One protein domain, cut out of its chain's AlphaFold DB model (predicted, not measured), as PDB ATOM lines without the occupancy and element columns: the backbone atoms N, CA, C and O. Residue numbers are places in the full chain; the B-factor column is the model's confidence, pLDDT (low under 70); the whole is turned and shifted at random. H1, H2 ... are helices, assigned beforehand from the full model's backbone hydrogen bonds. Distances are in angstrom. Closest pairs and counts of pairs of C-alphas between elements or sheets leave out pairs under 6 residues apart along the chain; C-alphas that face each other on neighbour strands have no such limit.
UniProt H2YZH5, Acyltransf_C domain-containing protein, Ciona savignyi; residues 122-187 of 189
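AT A GLANCE: This is residues 122 to 187 of the 189 residues of the protein "Acyltransf_C domain-containing protein" of Ciona savignyi (UniProt H2YZH5). Two long helices, H1 and H2, form an open helical hairpin, a narrow V joined at its point by a tight turn. Residues 175 to 187, a tail with no named element, stick out past the end of H2 and add to the length. The printed part has 66 residues, with two named helices, H1 then H2, and no named strand; the class is all helix. It is extended, with a radius of gyration of the C-alphas of 19.5 A, and flat, spanning 64 by 35 by 8 A.

IN THESE COORDINATES: H1, residues 122 to 148, begins at C-alpha 122 (200.833, 132.108, 259.899) and is 39.0 A long. H2, residues 151 to 174, is 34.7 A long and ends at C-alpha 174 (209.261, 157.700, 257.404).

HOW THE PARTS SIT: H1 touches H2 with residues 141 to 145 alone, and H2 touches H1 with residues 153 to 157 alone. Their closest C-alphas, of Gly 145 and Gln 153, are 5.9 A apart. They run opposite ways at a shallow tilt of 28 degrees. In H1 and H2 every O i to N i+4 pair is within hydrogen-bond range.

THE WHOLE: The C-alphas farthest apart, of Val 147 and Lys 187, are 64.1 A apart. The printed part has no cut. Residues 149 and 175 to 187 have pLDDT under 70.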
ATOM      1  N   SER A 122     202.249 131.759 260.050       73.88
ATOM      2  CA  SER A 122     200.833 132.108 259.899       73.88
ATOM      3  C   SER A 122     200.638 133.552 259.442       73.88
ATOM      4  O   SER A 122     199.800 133.810 258.582       73.88
ATOM      5  N   ALA A 123     201.476 134.480 259.916       75.38
ATOM      6  CA  ALA A 123     201.454 135.871 259.468       75.38
ATOM      7  C   ALA A 123     201.711 136.017 257.954       75.38
ATOM      8  O   ALA A 123     201.048 136.818 257.298       75.38
ATOM      9  N   LEU A 124     202.615 135.209 257.379       78.75
ATOM     10  CA  LEU A 124     202.867 135.214 255.935       78.75
ATOM     11  C   LEU A 124     201.652 134.700 255.162       78.75
ATOM     12  O   LEU A 124     201.248 135.329 254.191       78.75
ATOM     13  N   TYR A 125     201.040 133.598 255.603       85.56
ATOM     14  CA  TYR A 125     199.847 133.049 254.947       85.56
ATOM     15  C   TYR A 125     198.665 134.019 254.982       85.56
ATOM     16  O   TYR A 125     198.016 134.222 253.960       85.56
ATOM     17  N   ILE A 126     198.421 134.657 256.129       88.69
ATOM     18  CA  ILE A 126     197.383 135.684 256.269       88.69
ATOM     19  C   ILE A 126     197.661 136.844 255.305       88.69
ATOM     20  O   ILE A 126     196.753 137.276 254.598       88.69
ATOM     21  N   GLY A 127     198.917 137.295 255.221       85.12
ATOM     22  CA  GLY A 127     199.339 138.318 254.265       85.12
ATOM     23  C   GLY A 127     199.053 137.920 252.816       85.12
ATOM     24  O   GLY A 127     198.401 138.676 252.100       85.12
ATOM     25  N   PHE A 128     199.453 136.713 252.405       89.38
ATOM     26  CA  PHE A 128     199.185 136.202 251.058       89.38
ATOM     27  C   PHE A 128     197.691 136.166 250.736       89.38
ATOM     28  O   PHE A 128     197.299 136.628 249.667       89.38
ATOM     29  N   ILE A 129     196.854 135.684 251.659       93.12
ATOM     30  CA  ILE A 129     195.398 135.626 251.465       93.12
ATOM     31  C   ILE A 129     194.830 137.029 251.227       93.12
ATOM     32  O   ILE A 129     194.131 137.248 250.236       93.12
ATOM     33  N   TRP A 130     195.161 137.996 252.086       87.56
ATOM     34  CA  TRP A 130     194.680 139.372 251.936       87.56
ATOM     35  C   TRP A 130     195.211 140.047 250.667       87.56
ATOM     36  O   TRP A 130     194.458 140.753 249.994       87.56
ATOM     37  N   SER A 131     196.466 139.794 250.288       84.94
ATOM     38  CA  SER A 131     197.024 140.287 249.025       84.94
ATOM     39  C   SER A 131     196.310 139.697 247.810       84.94
ATOM     40  O   SER A 131     196.015 140.433 246.869       84.94
ATOM     41  N   THR A 132     195.978 138.402 247.821       91.00
ATOM     42  CA  THR A 132     195.218 137.762 246.738       91.00
ATOM     43  C   THR A 132     193.802 138.326 246.633       91.00
ATOM     44  O   THR A 132     193.357 138.616 245.523       91.00
ATOM     45  N   VAL A 133     193.112 138.545 247.759       92.62
ATOM     46  CA  VAL A 133     191.779 139.176 247.768       92.62
ATOM     47  C   VAL A 133     191.844 140.585 247.171       92.62
ATOM     48  O   VAL A 133     191.068 140.904 246.270       92.62
ATOM     49  N   GLN A 134     192.809 141.401 247.603       86.12
ATOM     50  CA  GLN A 134     192.988 142.764 247.096       86.12
ATOM     51  C   GLN A 134     193.305 142.791 245.593       86.12
ATOM     52  O   GLN A 134     192.718 143.577 244.846       86.12
ATOM     53  N   LEU A 135     194.209 141.921 245.133       88.00
ATOM     54  CA  LEU A 135     194.557 141.811 243.714       88.00
ATOM     55  C   LEU A 135     193.369 141.341 242.870       88.00
ATOM     56  O   LEU A 135     193.180 141.854 241.771       88.00
ATOM     57  N   GLY A 136     192.547 140.424 243.385       90.50
ATOM     58  CA  GLY A 136     191.333 139.968 242.708       90.50
ATOM     59  C   GLY A 136     190.328 141.099 242.479       90.50
ATOM     60  O   GLY A 136     189.811 141.242 241.371       90.50
ATOM     61  N   VAL A 137     190.106 141.949 243.488       87.56
ATOM     62  CA  VAL A 137     189.229 143.126 243.371       87.56
ATOM     63  C   VAL A 137     189.773 144.112 242.334       87.56
ATOM     64  O   VAL A 137     189.036 144.529 241.442       87.56
ATOM     65  N   LEU A 138     191.070 144.439 242.392       83.50
ATOM     66  CA  LEU A 138     191.703 145.332 241.414       83.50
ATOM     67  C   LEU A 138     191.629 144.773 239.987       83.50
ATOM     68  O   LEU A 138     191.333 145.511 239.048       83.50
ATOM     69  N   PHE A 139     191.856 143.470 239.823       86.56
ATOM     70  CA  PHE A 139     191.782 142.807 238.525       86.56
ATOM     71  C   PHE A 139     190.357 142.820 237.957       86.56
ATOM     72  O   PHE A 139     190.172 143.118 236.777       86.56
ATOM     73  N   TYR A 140     189.346 142.580 238.796       86.75
ATOM     74  CA  TYR A 140     187.942 142.696 238.402       86.75
ATOM     75  C   TYR A 140     187.596 144.114 237.925       86.75
ATOM     76  O   TYR A 140     187.034 144.268 236.840       86.75
ATOM     77  N   PHE A 141     187.988 145.151 238.675       82.50
ATOM     78  CA  PHE A 141     187.773 146.545 238.266       82.50
ATOM     79  C   PHE A 141     188.464 146.882 236.941       82.50
ATOM     80  O   PHE A 141     187.885 147.581 236.109       82.50
ATOM     81  N   LEU A 142     189.666 146.349 236.708       81.94
ATOM     82  CA  LEU A 142     190.389 146.538 235.452       81.94
ATOM     83  C   LEU A 142     189.645 145.883 234.276       81.94
ATOM     84  O   LEU A 142     189.437 146.534 233.253       81.94
ATOM     85  N   LEU A 143     189.184 144.635 234.430       84.81
ATOM     86  CA  LEU A 143     188.410 143.939 233.393       84.81
ATOM     87  C   LEU A 143     187.087 144.647 233.080       84.81
ATOM     88  O   LEU A 143     186.762 144.847 231.909       84.81
ATOM     89  N   VAL A 144     186.346 145.070 234.107       81.69
ATOM     90  CA  VAL A 144     185.106 145.843 233.930       81.69
ATOM     91  C   VAL A 144     185.400 147.174 233.241       81.69
ATOM     92  O   VAL A 144     184.680 147.551 232.319       81.69
ATOM     93  N   GLY A 145     186.477 147.864 233.620       79.31
ATOM     94  CA  GLY A 145     186.912 149.094 232.958       79.31
ATOM     95  C   GLY A 145     187.248 148.896 231.476       79.31
ATOM     96  O   GLY A 145     186.892 149.743 230.659       79.31
ATOM     97  N   LEU A 146     187.863 147.764 231.118       80.44
ATOM     98  CA  LEU A 146     188.249 147.441 229.741       80.44
ATOM     99  C   LEU A 146     187.044 147.074 228.861       80.44
ATOM    100  O   LEU A 146     186.992 147.484 227.706       80.44
ATOM    101  N   VAL A 147     186.065 146.345 229.407       81.25
ATOM    102  CA  VAL A 147     184.846 145.949 228.673       81.25
ATOM    103  C   VAL A 147     183.842 147.100 228.574       81.25
ATOM    104  O   VAL A 147     183.223 147.289 227.531       81.25
ATOM    105  N   THR A 148     183.677 147.878 229.647       79.31
ATOM    106  CA  THR A 148     182.652 148.937 229.728       79.31
ATOM    107  C   THR A 148     183.162 150.284 229.198       79.31
ATOM    108  O   THR A 148     182.364 151.169 228.903       79.31
ATOM    109  N   GLY A 149     184.483 150.461 229.060       66.75
ATOM    110  CA  GLY A 149     185.104 151.567 228.318       66.75
ATOM    111  C   GLY A 149     184.840 152.975 228.863       66.75
ATOM    112  O   GLY A 149     185.084 153.963 228.171       66.75
ATOM    113  N   THR A 150     184.328 153.117 230.086       80.56
ATOM    114  CA  THR A 150     184.051 154.437 230.659       80.56
ATOM    115  C   THR A 150     185.341 155.080 231.157       80.56
ATOM    116  O   THR A 150     185.914 154.630 232.153       80.56
ATOM    117  N   TRP A 151     185.750 156.180 230.523       78.06
ATOM    118  CA  TRP A 151     186.924 156.980 230.903       78.06
ATOM    119  C   TRP A 151     186.975 157.329 232.400       78.06
ATOM    120  O   TRP A 151     188.052 157.361 232.980       78.06
ATOM    121  N   ILE A 152     185.815 157.505 233.044       81.19
ATOM    122  CA  ILE A 152     185.679 157.800 234.481       81.19
ATOM    123  C   ILE A 152     186.206 156.655 235.368       81.19
ATOM    124  O   ILE A 152     186.880 156.901 236.363       81.19
ATOM    125  N   GLN A 153     185.922 155.396 235.020       79.44
ATOM    126  CA  GLN A 153     186.392 154.238 235.796       79.44
ATOM    127  C   GLN A 153     187.910 154.070 235.674       79.44
ATOM    128  O   GLN A 153     188.593 153.775 236.656       79.44
ATOM    129  N   ILE A 154     188.446 154.315 234.476       79.69
ATOM    130  CA  ILE A 154     189.884 154.238 234.205       79.69
ATOM    131  C   ILE A 154     190.627 155.328 234.988       79.69
ATOM    132  O   ILE A 154     191.596 155.022 235.684       79.69
ATOM    133  N   THR A 155     190.161 156.582 234.940       82.50
ATOM    134  CA  THR A 155     190.814 157.691 235.655       82.50
ATOM    135  C   THR A 155     190.786 157.494 237.168       82.50
ATOM    136  O   THR A 155     191.807 157.698 237.824       82.50
ATOM    137  N   PHE A 156     189.664 157.029 237.726       84.06
ATOM    138  CA  PHE A 156     189.547 156.752 239.159       84.06
ATOM    139  C   PHE A 156     190.478 155.613 239.608       84.06
ATOM    140  O   PHE A 156     191.150 155.725 240.633       84.06
ATOM    141  N   THR A 157     190.591 154.552 238.802       81.75
ATOM    142  CA  THR A 157     191.483 153.416 239.084       81.75
ATOM    143  C   THR A 157     192.956 153.839 239.083       81.75
ATOM    144  O   THR A 157     193.693 153.506 240.011       81.75
ATOM    145  N   VAL A 158     193.390 154.623 238.088       83.81
ATOM    146  CA  VAL A 158     194.771 155.135 238.013       83.81
ATOM    147  C   VAL A 158     195.094 156.044 239.202       83.81
ATOM    148  O   VAL A 158     196.180 155.943 239.773       83.81
ATOM    149  N   LEU A 159     194.148 156.892 239.617       88.50
ATOM    150  CA  LEU A 159     194.322 157.786 240.763       88.50
ATOM    151  C   LEU A 159     194.507 156.997 242.066       88.50
ATOM    152  O   LEU A 159     195.430 157.290 242.823       88.50
ATOM    153  N   ILE A 160     193.698 155.957 242.298       85.31
ATOM    154  CA  ILE A 160     193.836 155.083 243.475       85.31
ATOM    155  C   ILE A 160     195.203 154.391 243.491       85.31
ATOM    156  O   ILE A 160     195.871 154.394 244.524       85.31
ATOM    157  N   ILE A 161     195.649 153.835 242.359       84.94
ATOM    158  CA  ILE A 161     196.967 153.187 242.263       84.94
ATOM    159  C   ILE A 161     198.085 154.195 242.564       84.94
ATOM    160  O   ILE A 161     198.982 153.899 243.356       84.94
ATOM    161  N   GLY A 162     198.007 155.400 241.992       88.31
ATOM    162  CA  GLY A 162     198.966 156.475 242.253       88.31
ATOM    163  C   GLY A 162     198.989 156.913 243.720       88.31
ATOM    164  O   GLY A 162     200.064 157.100 244.287       88.31
ATOM    165  N   ALA A 163     197.823 157.014 244.362       88.50
ATOM    166  CA  ALA A 163     197.711 157.360 245.778       88.50
ATOM    167  C   ALA A 163     198.304 156.275 246.689       88.50
ATOM    168  O   ALA A 163     199.049 156.598 247.616       88.50
ATOM    169  N   ILE A 164     198.030 154.996 246.404       85.62
ATOM    170  CA  ILE A 164     198.631 153.863 247.126       85.62
ATOM    171  C   ILE A 164     200.154 153.909 246.981       85.62
ATOM    172  O   ILE A 164     200.856 153.864 247.989       85.62
ATOM    173  N   PHE A 165     200.662 154.073 245.756       85.69
ATOM    174  CA  PHE A 165     202.101 154.147 245.497       85.69
ATOM    175  C   PHE A 165     202.763 155.332 246.221       85.69
ATOM    176  O   PHE A 165     203.823 155.179 246.835       85.69
ATOM    177  N   GLY A 166     202.131 156.509 246.210       87.00
ATOM    178  CA  GLY A 166     202.610 157.681 246.945       87.00
ATOM    179  C   GLY A 166     202.672 157.435 248.454       87.00
ATOM    180  O   GLY A 166     203.709 157.670 249.077       87.00
ATOM    181  N   MET A 167     201.603 156.885 249.038       84.31
ATOM    182  CA  MET A 167     201.560 156.563 250.468       84.31
ATOM    183  C   MET A 167     202.609 155.517 250.863       84.31
ATOM    184  O   MET A 167     203.270 155.689 251.886       84.31
ATOM    185  N   THR A 168     202.822 154.470 250.058       80.44
ATOM    186  CA  THR A 168     203.839 153.453 250.369       80.44
ATOM    187  C   THR A 168     205.251 154.030 250.385       80.44
ATOM    188  O   THR A 168     206.022 153.705 251.285       80.44
ATOM    189  N   ASN A 169     205.580 154.932 249.455       79.56
ATOM    190  CA  ASN A 169     206.893 155.587 249.439       79.56
ATOM    191  C   ASN A 169     207.086 156.503 250.659       79.56
ATOM    192  O   ASN A 169     208.136 156.460 251.293       79.56
ATOM    193  N   LEU A 170     206.052 157.247 251.068       82.00
ATOM    194  CA  LEU A 170     206.106 158.072 252.284       82.00
ATOM    195  C   LEU A 170     206.280 157.238 253.564       82.00
ATOM    196  O   LEU A 170     206.993 157.644 254.484       82.00
ATOM    197  N   ILE A 171     205.655 156.060 253.636       79.88
ATOM    198  CA  ILE A 171     205.807 155.143 254.776       79.88
ATOM    199  C   ILE A 171     207.224 154.559 254.813       79.88
ATOM    200  O   ILE A 171     207.841 154.518 255.877       79.88
ATOM    201  N   LEU A 172     207.775 154.173 253.660       74.88
ATOM    202  CA  LEU A 172     209.153 153.686 253.561       74.88
ATOM    203  C   LEU A 172     210.164 154.767 253.977       74.88
ATOM    204  O   LEU A 172     211.066 154.486 254.769       74.88
ATOM    205  N   ASP A 173     209.951 156.011 253.547       75.50
ATOM    206  CA  ASP A 173     210.798 157.153 253.911       75.50
ATOM    207  C   ASP A 173     210.669 157.554 255.386       75.50
ATOM    208  O   ASP A 173     211.651 157.972 256.010       75.50
ATOM    209  N   SER A 174     209.474 157.431 255.973       70.06
ATOM    210  CA  SER A 174     209.261 157.700 257.404       70.06
ATOM    211  C   SER A 174     209.843 156.611 258.313       70.06
ATOM    212  O   SER A 174     210.153 156.892 259.469       70.06
ATOM    213  N   GLY A 175     210.087 155.405 257.784       62.38
ATOM    214  CA  GLY A 175     210.797 154.321 258.472       62.38
ATOM    215  C   GLY A 175     212.304 154.554 258.653       62.38
ATOM    216  O   GLY A 175     212.967 153.772 259.339       62.38
ATOM    217  N   THR A 176     212.870 155.613 258.065       59.00
ATOM    218  CA  THR A 176     214.239 156.051 258.366       59.00
ATOM    219  C   THR A 176     214.241 156.853 259.669       59.00
ATOM    220  O   THR A 176     213.435 157.764 259.849       59.00
ATOM    221  N   ALA A 177     215.122 156.510 260.613       55.09
ATOM    222  CA  ALA A 177     215.190 157.156 261.923       55.09
ATOM    223  C   ALA A 177     215.509 158.664 261.797       55.09
ATOM    224  O   ALA A 177     216.668 159.067 261.764       55.09
ATOM    225  N   LYS A 178     214.471 159.509 261.733       50.41
ATOM    226  CA  LYS A 178     214.569 160.986 261.709       50.41
ATOM    227  C   LYS A 178     214.418 161.627 263.092       50.41
ATOM    228  O   LYS A 178     214.470 162.846 263.233       50.41
ATOM    229  N   SER A 179     214.225 160.815 264.129       50.44
ATOM    230  CA  SER A 179     214.013 161.274 265.501       50.44
ATOM    231  C   SER A 179     215.330 161.734 266.139       50.44
ATOM    232  O   SER A 179     216.007 160.980 266.836       50.44
ATOM    233  N   SER A 180     215.675 163.005 265.934       44.12
ATOM    234  CA  SER A 180     216.730 163.711 266.666       44.12
ATOM    235  C   SER A 180     216.211 164.218 268.024       44.12
ATOM    236  O   SER A 180     216.227 165.416 268.311       44.12
ATOM    237  N   TYR A 181     215.733 163.323 268.889       44.44
ATOM    238  CA  TYR A 181     215.451 163.695 270.277       44.44
ATOM    239  C   TYR A 181     216.783 163.829 271.033       44.44
ATOM    240  O   TYR A 181     217.427 162.837 271.359       44.44
ATOM    241  N   GLY A 182     217.212 165.071 271.289       49.03
ATOM    242  CA  GLY A 182     218.351 165.391 272.164       49.03
ATOM    243  C   GLY A 182     219.647 165.864 271.489       49.03
ATOM    244  O   GLY A 182     220.564 166.266 272.202       49.03
ATOM    245  N   ALA A 183     219.751 165.892 270.154       47.59
ATOM    246  CA  ALA A 183     220.993 166.323 269.491       47.59
ATOM    247  C   ALA A 183     221.290 167.829 269.653       47.59
ATOM    248  O   ALA A 183     222.455 168.215 269.733       47.59
ATOM    249  N   GLU A 184     220.266 168.681 269.777       44.41
ATOM    250  CA  GLU A 184     220.466 170.121 270.014       44.41
ATOM    251  C   GLU A 184     220.996 170.437 271.416       44.41
ATOM    252  O   GLU A 184     221.756 171.388 271.583       44.41
ATOM    253  N   SER A 185     220.715 169.594 272.417       46.50
ATOM    254  CA  SER A 185     221.252 169.787 273.772       46.50
ATOM    255  C   SER A 185     222.771 169.570 273.853       46.50
ATOM    256  O   SER A 185     223.370 169.911 274.872       46.50
ATOM    257  N   ARG A 186     223.399 168.994 272.818       44.66
ATOM    258  CA  ARG A 186     224.849 168.747 272.763       44.66
ATOM    259  C   ARG A 186     225.652 169.876 272.115       44.66
ATOM    260  O   ARG A 186     226.866 169.861 272.252       44.66
ATOM    261  N   LYS A 187     225.017 170.821 271.408       41.56
ATOM    262  CA  LYS A 187     225.729 171.915 270.715       41.56
ATOM    263  C   LYS A 187     225.995 173.148 271.585       41.56
ATOM    264  O   LYS A 187     226.813 173.969 271.198       41.56
TER     265      LYS A 187